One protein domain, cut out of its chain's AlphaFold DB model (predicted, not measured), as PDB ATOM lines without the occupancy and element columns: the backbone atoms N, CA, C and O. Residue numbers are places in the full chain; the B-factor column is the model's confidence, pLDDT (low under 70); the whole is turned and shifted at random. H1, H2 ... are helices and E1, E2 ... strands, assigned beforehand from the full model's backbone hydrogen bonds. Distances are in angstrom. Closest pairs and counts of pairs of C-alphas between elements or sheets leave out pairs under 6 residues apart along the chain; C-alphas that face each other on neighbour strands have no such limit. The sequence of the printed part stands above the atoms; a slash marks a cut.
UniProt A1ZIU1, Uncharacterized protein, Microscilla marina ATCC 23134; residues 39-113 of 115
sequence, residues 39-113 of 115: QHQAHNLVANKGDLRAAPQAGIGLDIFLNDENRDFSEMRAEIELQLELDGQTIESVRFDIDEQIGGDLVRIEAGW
ATOM      1  N   GLN A  39     -28.878  14.032   8.272       92.50
ATOM      2  CA  GLN A  39     -30.196  14.660   8.285       92.50
ATOM      3  C   GLN A  39     -30.228  15.872   7.342       92.50
ATOM      4  O   GLN A  39     -31.111  15.981   6.495       92.50
ATOM      5  N   HIS A  40     -29.223  16.746   7.416       90.62
ATOM      6  CA  HIS A  40     -29.137  17.925   6.551       90.62
ATOM      7  C   HIS A  40     -28.847  17.572   5.092       90.62
ATOM      8  O   HIS A  40     -29.429  18.181   4.194       90.62
ATOM      9  N   GLN A  41     -28.028  16.546   4.838       89.38
ATOM     10  CA  GLN A  41     -27.871  15.995   3.488       89.38
ATOM     11  C   GLN A  41     -29.216  15.502   2.937       89.38
ATOM     12  O   GLN A  41     -29.593  15.888   1.834       89.38
ATOM     13  N   ALA A  42     -29.972  14.719   3.712       90.00
ATOM     14  CA  ALA A  42     -31.285  14.217   3.310       90.00
ATOM     15  C   ALA A  42     -32.282  15.353   3.031       90.00
ATOM     16  O   ALA A  42     -32.998  15.303   2.031       90.00
ATOM     17  N   HIS A  43     -32.285  16.412   3.847       91.50
ATOM     18  CA  HIS A  43     -33.100  17.601   3.588       91.50
ATOM     19  C   HIS A  43     -32.775  18.245   2.237       91.50
ATOM     20  O   HIS A  43     -33.693  18.612   1.510       91.50
ATOM     21  N   ASN A  44     -31.494  18.352   1.872       91.19
ATOM     22  CA  ASN A  44     -31.087  18.907   0.579       91.19
ATOM     23  C   ASN A  44     -31.550  18.023  -0.598       91.19
ATOM     24  O   ASN A  44     -32.019  18.533  -1.613       91.19
ATOM     25  N   LEU A  45     -31.493  16.694  -0.446       90.31
ATOM     26  CA  LEU A  45     -31.995  15.765  -1.467       90.31
ATOM     27  C   LEU A  45     -33.501  15.935  -1.712       90.31
ATOM     28  O   LEU A  45     -33.944  15.956  -2.858       90.31
ATOM     29  N   VAL A  46     -34.287  16.035  -0.637       91.50
ATOM     30  CA  VAL A  46     -35.757  16.064  -0.710       91.50
ATOM     31  C   VAL A  46     -36.296  17.455  -1.055       91.50
ATOM     32  O   VAL A  46     -37.341  17.561  -1.691       91.50
ATOM     33  N   ALA A  47     -35.609  18.527  -0.658       93.94
ATOM     34  CA  ALA A  47     -36.045  19.889  -0.944       93.94
ATOM     35  C   ALA A  47     -36.022  20.183  -2.448       93.94
ATOM     36  O   ALA A  47     -35.059  19.859  -3.139       93.94
ATOM     37  N   ASN A  48     -37.049  20.868  -2.942       94.44
ATOM     38  CA  ASN A  48     -37.076  21.423  -4.287       94.44
ATOM     39  C   ASN A  48     -36.430  22.811  -4.321       94.44
ATOM     40  O   ASN A  48     -36.417  23.554  -3.332       94.44
ATOM     41  N   LYS A  49     -35.968  23.212  -5.509       91.75
ATOM     42  CA  LYS A  49     -35.521  24.588  -5.758       91.75
ATOM     43  C   LYS A  49     -36.648  25.564  -5.409       91.75
ATOM     44  O   LYS A  49     -37.719  25.541  -6.014       91.75
ATOM     45  N   GLY A  50     -36.385  26.437  -4.442       93.69
ATOM     46  CA  GLY A  50     -37.331  27.431  -3.931       93.69
ATOM     47  C   GLY A  50     -37.910  27.115  -2.550       93.69
ATOM     48  O   GLY A  50     -38.392  28.043  -1.897       93.69
ATOM     49  N   ASP A  51     -37.799  25.873  -2.066       94.81
ATOM     50  CA  ASP A  51     -38.294  25.482  -0.737       94.81
ATOM     51  C   ASP A  51     -37.468  26.141   0.375       94.81
ATOM     52  O   ASP A  51     -37.991  26.683   1.357       94.81
ATOM     53  N   LEU A  52     -36.146  26.169   0.186       91.19
ATOM     54  CA  LEU A  52     -35.208  26.796   1.105       91.19
ATOM     55  C   LEU A  52     -35.174  28.310   0.865       91.19
ATOM     56  O   LEU A  52     -34.402  28.817   0.058       91.19
ATOM     57  N   ARG A  53     -35.990  29.070   1.607       92.44
ATOM     58  CA  ARG A  53     -36.105  30.539   1.441       92.44
ATOM     59  C   ARG A  53     -34.774  31.291   1.512       92.44
ATOM     60  O   ARG A  53     -34.614  32.306   0.841       92.44
ATOM     61  N   ALA A  54     -33.847  30.822   2.347       90.50
ATOM     62  CA  ALA A  54     -32.524  31.426   2.494       90.50
ATOM     63  C   ALA A  54     -31.602  31.137   1.297       90.50
ATOM     64  O   ALA A  54     -30.704  31.926   1.017       90.50
ATOM     65  N   ALA A  55     -31.847  30.041   0.578       90.56
ATOM     66  CA  ALA A  55     -31.088  29.619  -0.590       90.56
ATOM     67  C   ALA A  55     -32.033  29.030  -1.656       90.56
ATOM     68  O   ALA A  55     -32.066  27.819  -1.846       90.56
ATOM     69  N   PRO A  56     -32.799  29.859  -2.395       92.44
ATOM     70  CA  PRO A  56     -33.833  29.369  -3.317       92.44
ATOM     71  C   PRO A  56     -33.316  28.534  -4.497       92.44
ATOM     72  O   PRO A  56     -34.108  28.014  -5.272       92.44
ATOM     73  N   GLN A  57     -32.000  28.482  -4.701       91.25
ATOM     74  CA  GLN A  57     -31.355  27.669  -5.737       91.25
ATOM     75  C   GLN A  57     -30.869  26.308  -5.214       91.25
ATOM     76  O   GLN A  57     -30.477  25.473  -6.025       91.25
ATOM     77  N   ALA A  58     -30.879  26.114  -3.892       91.25
ATOM     78  CA  ALA A  58     -30.548  24.850  -3.251       91.25
ATOM     79  C   ALA A  58     -31.755  23.904  -3.258       91.25
ATOM     80  O   ALA A  58     -32.904  24.352  -3.357       91.25
ATOM     81  N   GLY A  59     -31.473  22.611  -3.118       91.50
ATOM     82  CA  GLY A  59     -32.453  21.540  -3.234       91.50
ATOM     83  C   GLY A  59     -32.363  20.817  -4.577       91.50
ATOM     84  O   GLY A  59     -32.134  21.431  -5.624       91.50
ATOM     85  N   ILE A  60     -32.545  19.500  -4.529       92.19
ATOM     86  CA  ILE A  60     -32.458  18.602  -5.686       92.19
ATOM     87  C   ILE A  60     -33.846  18.188  -6.185       92.19
ATOM     88  O   ILE A  60     -34.033  18.072  -7.392       92.19
ATOM     89  N   GLY A  61     -34.823  17.999  -5.295       91.94
ATOM     90  CA  GLY A  61     -36.142  17.476  -5.663       91.94
ATOM     91  C   GLY A  61     -36.055  16.030  -6.150       91.94
ATOM     92  O   GLY A  61     -36.453  15.711  -7.271       91.94
ATOM     93  N   LEU A  62     -35.461  15.151  -5.332       88.69
ATOM     94  CA  LEU A  62     -35.194  13.751  -5.684       88.69
ATOM     95  C   LEU A  62     -36.442  13.001  -6.174       88.69
ATOM     96  O   LEU A  62     -36.351  12.128  -7.036       88.69
ATOM     97  N   ASP A  63     -37.605  13.340  -5.622       87.69
ATOM     98  CA  ASP A  63     -38.891  12.746  -5.962       87.69
ATOM     99  C   ASP A  63     -39.279  12.986  -7.426       87.69
ATOM    100  O   ASP A  63     -39.871  12.103  -8.045       87.69
ATOM    101  N   ILE A  64     -38.904  14.129  -8.007       87.31
ATOM    102  CA  ILE A  64     -39.167  14.438  -9.418       87.31
ATOM    103  C   ILE A  64     -38.421  13.445 -10.314       87.31
ATOM    104  O   ILE A  64     -39.019  12.864 -11.216       87.31
ATOM    105  N   PHE A  65     -37.141  13.200 -10.028       84.50
ATOM    106  CA  PHE A  65     -36.318  12.264 -10.796       84.50
ATOM    107  C   PHE A  65     -36.768  10.814 -10.618       84.50
ATOM    108  O   PHE A  65     -36.803  10.052 -11.580       84.50
ATOM    109  N   LEU A  66     -37.126  10.416  -9.393       83.19
ATOM    110  CA  LEU A  66     -37.552   9.044  -9.112       83.19
ATOM    111  C   LEU A  66     -38.886   8.691  -9.780       83.19
ATOM    112  O   LEU A  66     -39.074   7.536 -10.170       83.19
ATOM    113  N   ASN A  67     -39.780   9.673  -9.930       84.69
ATOM    114  CA  ASN A  67     -41.095   9.500 -10.545       84.69
ATOM    115  C   ASN A  67     -41.106   9.692 -12.074       84.69
ATOM    116  O   ASN A  67     -42.162   9.521 -12.685       84.69
ATOM    117  N   ASP A  68     -39.981  10.041 -12.707       85.88
ATOM    118  CA  ASP A  68     -39.898  10.176 -14.167       85.88
ATOM    119  C   ASP A  68     -39.847   8.795 -14.850       85.88
ATOM    120  O   ASP A  68     -39.031   7.938 -14.514       85.88
ATOM    121  N   GLU A  69     -40.703   8.566 -15.850       79.75
ATOM    122  CA  GLU A  69     -40.727   7.325 -16.636       79.75
ATOM    123  C   GLU A  69     -39.451   7.128 -17.479       79.75
ATOM    124  O   GLU A  69     -39.072   5.990 -17.758       79.75
ATOM    125  N   ASN A  70     -38.767   8.214 -17.859       81.88
ATOM    126  CA  ASN A  70     -37.502   8.206 -18.606       81.88
ATOM    127  C   ASN A  70     -36.309   8.619 -17.736       81.88
ATOM    128  O   ASN A  70     -35.340   9.187 -18.238       81.88
ATOM    129  N   ARG A  71     -36.391   8.344 -16.434       77.62
ATOM    130  CA  ARG A  71     -35.386   8.719 -15.438       77.62
ATOM    131  C   ARG A  71     -33.951   8.389 -15.864       77.62
ATOM    132  O   ARG A  71     -33.567   7.227 -16.018       77.62
ATOM    133  N   ASP A  72     -33.152   9.444 -16.020       83.50
ATOM    134  CA  ASP A  72     -31.723   9.375 -16.306       83.50
ATOM    135  C   ASP A  72     -30.924   9.525 -15.004       83.50
ATOM    136  O   ASP A  72     -30.727  10.618 -14.468       83.50
ATOM    137  N   PHE A  73     -30.425   8.397 -14.496       82.88
ATOM    138  CA  PHE A  73     -29.596   8.371 -13.290       82.88
ATOM    139  C   PHE A  73     -28.301   9.180 -13.429       82.88
ATOM    140  O   PHE A  73     -27.720   9.558 -12.415       82.88
ATOM    141  N   SER A  74     -27.821   9.445 -14.649       86.56
ATOM    142  CA  SER A  74     -26.620  10.254 -14.859       86.56
ATOM    143  C   SER A  74     -26.878  11.743 -14.626       86.56
ATOM    144  O   SER A  74     -26.061  12.397 -13.975       86.56
ATOM    145  N   GLU A  75     -28.029  12.259 -15.063       86.81
ATOM    146  CA  GLU A  75     -28.457  13.636 -14.798       86.81
ATOM    147  C   GLU A  75     -28.728  13.835 -13.306       86.81
ATOM    148  O   GLU A  75     -28.193  14.753 -12.684       86.81
ATOM    149  N   MET A  76     -29.473  12.904 -12.709       87.62
ATOM    150  CA  MET A  76     -29.764  12.906 -11.278       87.62
ATOM    151  C   MET A  76     -28.480  12.890 -10.443       87.62
ATOM    152  O   MET A  76     -28.337  13.654  -9.491       87.62
ATOM    153  N   ARG A  77     -27.509  12.049 -10.819       90.44
ATOM    154  CA  ARG A  77     -26.200  12.011 -10.165       90.44
ATOM    155  C   ARG A  77     -25.484  13.354 -10.250       90.44
ATOM    156  O   ARG A  77     -24.970  13.814  -9.236       90.44
ATOM    157  N   ALA A  78     -25.438  13.950 -11.440       90.94
ATOM    158  CA  ALA A  78     -24.746  15.212 -11.664       90.94
ATOM    159  C   ALA A  78     -25.363  16.353 -10.839       90.94
ATOM    160  O   ALA A  78     -24.623  17.156 -10.276       90.94
ATOM    161  N   GLU A  79     -26.693  16.398 -10.709       91.44
ATOM    162  CA  GLU A  79     -27.366  17.398  -9.870       91.44
ATOM    163  C   GLU A  79     -27.078  17.172  -8.378       91.44
ATOM    164  O   GLU A  79     -26.771  18.131  -7.674       91.44
ATOM    165  N   ILE A  80     -27.111  15.921  -7.893       92.00
ATOM    166  CA  ILE A  80     -26.743  15.609  -6.499       92.00
ATOM    167  C   ILE A  80     -25.307  16.050  -6.217       92.00
ATOM    168  O   ILE A  80     -25.055  16.712  -5.212       92.00
ATOM    169  N   GLU A  81     -24.368  15.694  -7.097       92.81
ATOM    170  CA  GLU A  81     -22.964  16.065  -6.938       92.81
ATOM    171  C   GLU A  81     -22.811  17.597  -6.917       92.81
ATOM    172  O   GLU A  81     -22.262  18.149  -5.968       92.81
ATOM    173  N   LEU A  82     -23.407  18.308  -7.877       92.38
ATOM    174  CA  LEU A  82     -23.364  19.771  -7.921       92.38
ATOM    175  C   LEU A  82     -23.908  20.420  -6.638       92.38
ATOM    176  O   LEU A  82     -23.292  21.335  -6.095       92.38
ATOM    177  N   GLN A  83     -25.059  19.968  -6.140       92.50
ATOM    178  CA  GLN A  83     -25.712  20.576  -4.977       92.50
ATOM    179  C   GLN A  83     -24.949  20.312  -3.674       92.50
ATOM    180  O   GLN A  83     -24.869  21.200  -2.824       92.50
ATOM    181  N   LEU A  84     -24.336  19.134  -3.523       91.12
ATOM    182  CA  LEU A  84     -23.468  18.837  -2.381       91.12
ATOM    183  C   LEU A  84     -22.161  19.648  -2.434       91.12
ATOM    184  O   LEU A  84     -21.700  20.123  -1.396       91.12
ATOM    185  N   GLU A  85     -21.585  19.873  -3.620       92.06
ATOM    186  CA  GLU A  85     -20.418  20.759  -3.779       92.06
ATOM    187  C   GLU A  85     -20.754  22.216  -3.451       92.06
ATOM    188  O   GLU A  85     -19.977  22.893  -2.772       92.06
ATOM    189  N   LEU A  86     -21.919  22.707  -3.891       90.12
ATOM    190  CA  LEU A  86     -22.402  24.056  -3.573       90.12
ATOM    191  C   LEU A  86     -22.646  24.249  -2.069       90.12
ATOM    192  O   LEU A  86     -22.432  25.345  -1.550       90.12
ATOM    193  N   ASP A  87     -23.032  23.182  -1.372       88.94
ATOM    194  CA  ASP A  87     -23.150  23.121   0.088       88.94
ATOM    195  C   ASP A  87     -21.775  23.025   0.797       88.94
ATOM    196  O   ASP A  87     -21.665  23.073   2.025       88.94
ATOM    197  N   GLY A  88     -20.682  22.943   0.031       89.94
ATOM    198  CA  GLY A  88     -19.305  22.926   0.525       89.94
ATOM    199  C   GLY A  88     -18.812  21.547   0.954       89.94
ATOM    200  O   GLY A  88     -17.831  21.451   1.700       89.94
ATOM    201  N   GLN A  89     -19.481  20.480   0.522       91.69
ATOM    202  CA  GLN A  89     -19.081  19.111   0.818       91.69
ATOM    203  C   GLN A  89     -18.061  18.605  -0.204       91.69
ATOM    204  O   GLN A  89     -18.094  18.941  -1.384       91.69
ATOM    205  N   THR A  90     -17.148  17.754   0.255       91.56
ATOM    206  CA  THR A  90     -16.295  16.943  -0.616       91.56
ATOM    207  C   THR A  90     -16.998  15.625  -0.896       91.56
ATOM    208  O   THR A  90     -17.365  14.910   0.037       91.56
ATOM    209  N   ILE A  91     -17.163  15.292  -2.173       90.69
ATOM    210  CA  ILE A  91     -17.823  14.059  -2.603       90.69
ATOM    211  C   ILE A  91     -16.776  13.023  -2.968       90.69
ATOM    212  O   ILE A  91     -15.830  13.304  -3.701       90.69
ATOM    213  N   GLU A  92     -16.977  11.796  -2.505       89.50
ATOM    214  CA  GLU A  92     -16.168  10.659  -2.933       89.50
ATOM    215  C   GLU A  92     -16.934   9.696  -3.822       89.50
ATOM    216  O   GLU A  92     -16.375   9.157  -4.780       89.50
ATOM    217  N   SER A  93     -18.212   9.461  -3.522       87.00
ATOM    218  CA  SER A  93     -19.059   8.698  -4.425       87.00
ATOM    219  C   SER A  93     -20.542   8.985  -4.248       87.00
ATOM    220  O   SER A  93     -21.034   9.167  -3.138       87.00
ATOM    221  N   VAL A  94     -21.262   8.947  -5.367       87.31
ATOM    222  CA  VAL A  94     -22.723   8.877  -5.423       87.31
ATOM    223  C   VAL A  94     -23.078   7.642  -6.246       87.31
ATOM    224  O   VAL A  94     -22.564   7.457  -7.355       87.31
ATOM    225  N   ARG A  95     -23.895   6.750  -5.683       86.19
ATOM    226  CA  ARG A  95     -24.303   5.486  -6.308       86.19
ATOM    227  C   ARG A  95     -25.803   5.284  -6.181       86.19
ATOM    228  O   ARG A  95     -26.398   5.622  -5.164       86.19
ATOM    229  N   PHE A  96     -26.370   4.671  -7.206       81.50
ATOM    230  CA  PHE A  96     -27.770   4.283  -7.258       81.50
ATOM    231  C   PHE A  96     -27.822   2.765  -7.299       81.50
ATOM    232  O   PHE A  96     -27.310   2.156  -8.240       81.50
ATOM    233  N   ASP A  97     -28.402   2.173  -6.263       78.88
ATOM    234  CA  ASP A  97     -28.678   0.746  -6.204       78.88
ATOM    235  C   ASP A  97     -30.175   0.562  -6.454       78.88
ATOM    236  O   ASP A  97     -31.010   0.880  -5.607       78.88
ATOM    237  N   ILE A  98     -30.508   0.074  -7.644       71.56
ATOM    238  CA  ILE A  98     -31.876  -0.294  -8.002       71.56
ATOM    239  C   ILE A  98     -32.056  -1.743  -7.562       71.56
ATOM    240  O   ILE A  98     -31.456  -2.644  -8.155       71.56
ATOM    241  N   ASP A  99     -32.845  -1.971  -6.514       67.12
ATOM    242  CA  ASP A  99     -33.185  -3.323  -6.080       67.12
ATOM    243  C   ASP A  99     -34.630  -3.655  -6.470       67.12
ATOM    244  O   ASP A  99     -35.593  -3.394  -5.741       67.12
ATOM    245  N   GLU A 100     -34.772  -4.274  -7.645       64.00
ATOM    246  CA  GLU A 100     -36.059  -4.745  -8.164       64.00
ATOM    247  C   GLU A 100     -36.727  -5.789  -7.247       64.00
ATOM    248  O   GLU A 100     -37.943  -5.965  -7.315       64.00
ATOM    249  N   GLN A 101     -35.976  -6.479  -6.377       61.25
ATOM    250  CA  GLN A 101     -36.535  -7.491  -5.474       61.25
ATOM    251  C   GLN A 101     -37.111  -6.895  -4.188       61.25
ATOM    252  O   GLN A 101     -38.030  -7.479  -3.611       61.25
ATOM    253  N   ILE A 102     -36.595  -5.746  -3.743       59.50
ATOM    254  CA  ILE A 102     -37.090  -5.028  -2.556       59.50
ATOM    255  C   ILE A 102     -38.163  -3.994  -2.952       59.50
ATOM    256  O   ILE A 102     -38.912  -3.519  -2.100       59.50
ATOM    257  N   GLY A 103     -38.301  -3.700  -4.250       58.94
ATOM    258  CA  GLY A 103     -39.296  -2.759  -4.767       58.94
ATOM    259  C   GLY A 103     -38.978  -1.306  -4.410       58.94
ATOM    260  O   GLY A 103     -39.898  -0.503  -4.270       58.94
ATOM    261  N   GLY A 104     -37.695  -0.983  -4.225       65.06
ATOM    262  CA  GLY A 104     -37.242   0.350  -3.842       65.06
ATOM    263  C   GLY A 104     -35.935   0.735  -4.527       65.06
ATOM    264  O   GLY A 104     -35.035  -0.088  -4.689       65.06
ATOM    265  N   ASP A 105     -35.837   2.009  -4.897       71.38
ATOM    266  CA  ASP A 105     -34.610   2.617  -5.400       71.38
ATOM    267  C   ASP A 105     -33.821   3.189  -4.214       71.38
ATOM    268  O   ASP A 105     -34.347   3.978  -3.427       71.38
ATOM    269  N   LEU A 106     -32.558   2.786  -4.061       74.81
ATOM    270  CA  LEU A 106     -31.678   3.275  -3.001       74.81
ATOM    271  C   LEU A 106     -30.624   4.216  -3.579       74.81
ATOM    272  O   LEU A 106     -29.845   3.847  -4.458       74.81
ATOM    273  N   VAL A 107     -30.541   5.422  -3.021       77.88
ATOM    274  CA  VAL A 107     -29.454   6.364  -3.302       77.88
ATOM    275  C   VAL A 107     -28.436   6.282  -2.168       77.88
ATOM    276  O   VAL A 107     -28.770   6.497  -1.004       77.88
ATOM    277  N   ARG A 108     -27.183   5.954  -2.496       82.19
ATOM    278  CA  ARG A 108     -26.059   5.931  -1.552       82.19
ATOM    279  C   ARG A 108     -25.100   7.067  -1.860       82.19
ATOM    280  O   ARG A 108     -24.565   7.149  -2.965       82.19
ATOM    281  N   ILE A 109     -24.844   7.899  -0.861       82.94
ATOM    282  CA  ILE A 109     -23.957   9.058  -0.964       82.94
ATOM    283  C   ILE A 109     -22.838   8.904   0.062       82.94
ATOM    284  O   ILE A 109     -23.090   8.658   1.239       82.94
ATOM    285  N   GLU A 110     -21.598   9.046  -0.395       85.06
ATOM    286  CA  GLU A 110     -20.411   9.202   0.436       85.06
ATOM    287  C   GLU A 110     -19.823  10.588   0.161       85.06
ATOM    288  O   GLU A 110     -19.043  10.786  -0.774       85.06
ATOM    289  N   ALA A 111     -20.252  11.555   0.968       85.19
ATOM    290  CA  ALA A 111     -19.816  12.940   0.916       85.19
ATOM    291  C   ALA A 111     -19.854  13.555   2.320       85.19
ATOM    292  O   ALA A 111     -20.587  13.082   3.193       85.19
ATOM    293  N   GLY A 112     -19.078  14.614   2.532       85.75
ATOM    294  CA  GLY A 112     -19.151  15.391   3.763       85.75
ATOM    295  C   GLY A 112     -18.242  16.611   3.760       85.75
ATOM    296  O   GLY A 112     -17.433  16.817   2.858       85.75
ATOM    297  N   TRP A 113     -18.372  17.449   4.781       86.00
ATOM    298  CA  TRP A 113     -17.509  18.616   4.942       86.00
ATOM    299  C   TRP A 113     -16.131  18.197   5.442       86.00
ATOM    300  O   TRP A 113     -16.013  17.462   6.422       86.00
TER     301      TRP A 113
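AT A GLANCE: This is residues 39 to 113 of the 115 residues of an uncharacterized protein of Microscilla marina ATCC 23134 (UniProt A1ZIU1). A long two-stranded hairpin, E1 and E2, makes a wall with the longest helix, H3, packed on it, mostly over E1, and the short helix H1 near E2. On the side of these two helices away from the hairpin lie the small helix H2 and the looped residues 47 to 61, while the hairpin's tip, residues 99 to 104, sticks out. The printed part has 75 residues, with three named helices and two named strands in the order H1, H2, H3, E1, E2; the sheet, E1 - E2, is antiparallel and the class is mixed, helices and strands. The whole is compact, with a radius of gyration of the C-alphas of 12.5 A, yet elongated, spanning 39 by 25 by 21 A.

IN THESE COORDINATES: E1 is residues 90 to 99, 26.9 A from first to last C-alpha, and begins with C-alpha 90 at (-16.295, 16.943, -0.616). E2 is residues 104 to 112, 24.7 A long, and ends with C-alpha 112 at (-19.151, 15.391, 3.763). H3 is residues 73 to 86, 19.8 A long. H1 is residues 39 to 46, 10.7 A long, beginning with C-alpha 39 at (-30.196, 14.660, 8.285). H2 is residues 62 to 66, 6.3 A long.

HOW THE PARTS SIT: E1 and E2 form a hairpin, antiparallel with 170 degrees between their directions. N 95 and O 108 are within hydrogen-bond range at 2.8 A, as are N 106 and O 97 at 2.9 A. The closest C-alphas of H3 and E1 are those of Arg 77 and Val 94, 6.7 A apart; those of H3 and E2 are Leu 84 and Ala 111, 7.7 A apart. H1 and H3 only just touch, with 3 pairs of C-alphas within 8 A; H3 does so with residues 80 to 84 alone, and the closest C-alphas are those of Leu 45 and Ile 80, 7.3 A apart. Their lines stand at a steep tilt of 46 degrees, opposite ways. H1 and E2 are near each other, with 5 pairs of C-alphas within 10 A. H2 only just touches H1, with 3 pairs of C-alphas within 8 A, the closest being Val 46 and Leu 62 at 5.5 A. H2 is close to but not clearly touching H3, the closest C-alphas being those of Phe 65 and Met 76, 6.6 A apart. H1 and H2 are both apart from E1. In H1, H2 and H3 every O i to N i+4 pair is within hydrogen-bond range.

THE WHOLE: The two C-alphas farthest apart are those of Ala 54 and Gln 101, 39.9 A. The printed part has no cut. The link from H1 to H2, 15 residues, is long. Residues 67 to 72 and residues 99 to 104 stand free. The mean pLDDT of the printed part is 85.8, and residues 99 to 104 are under 70.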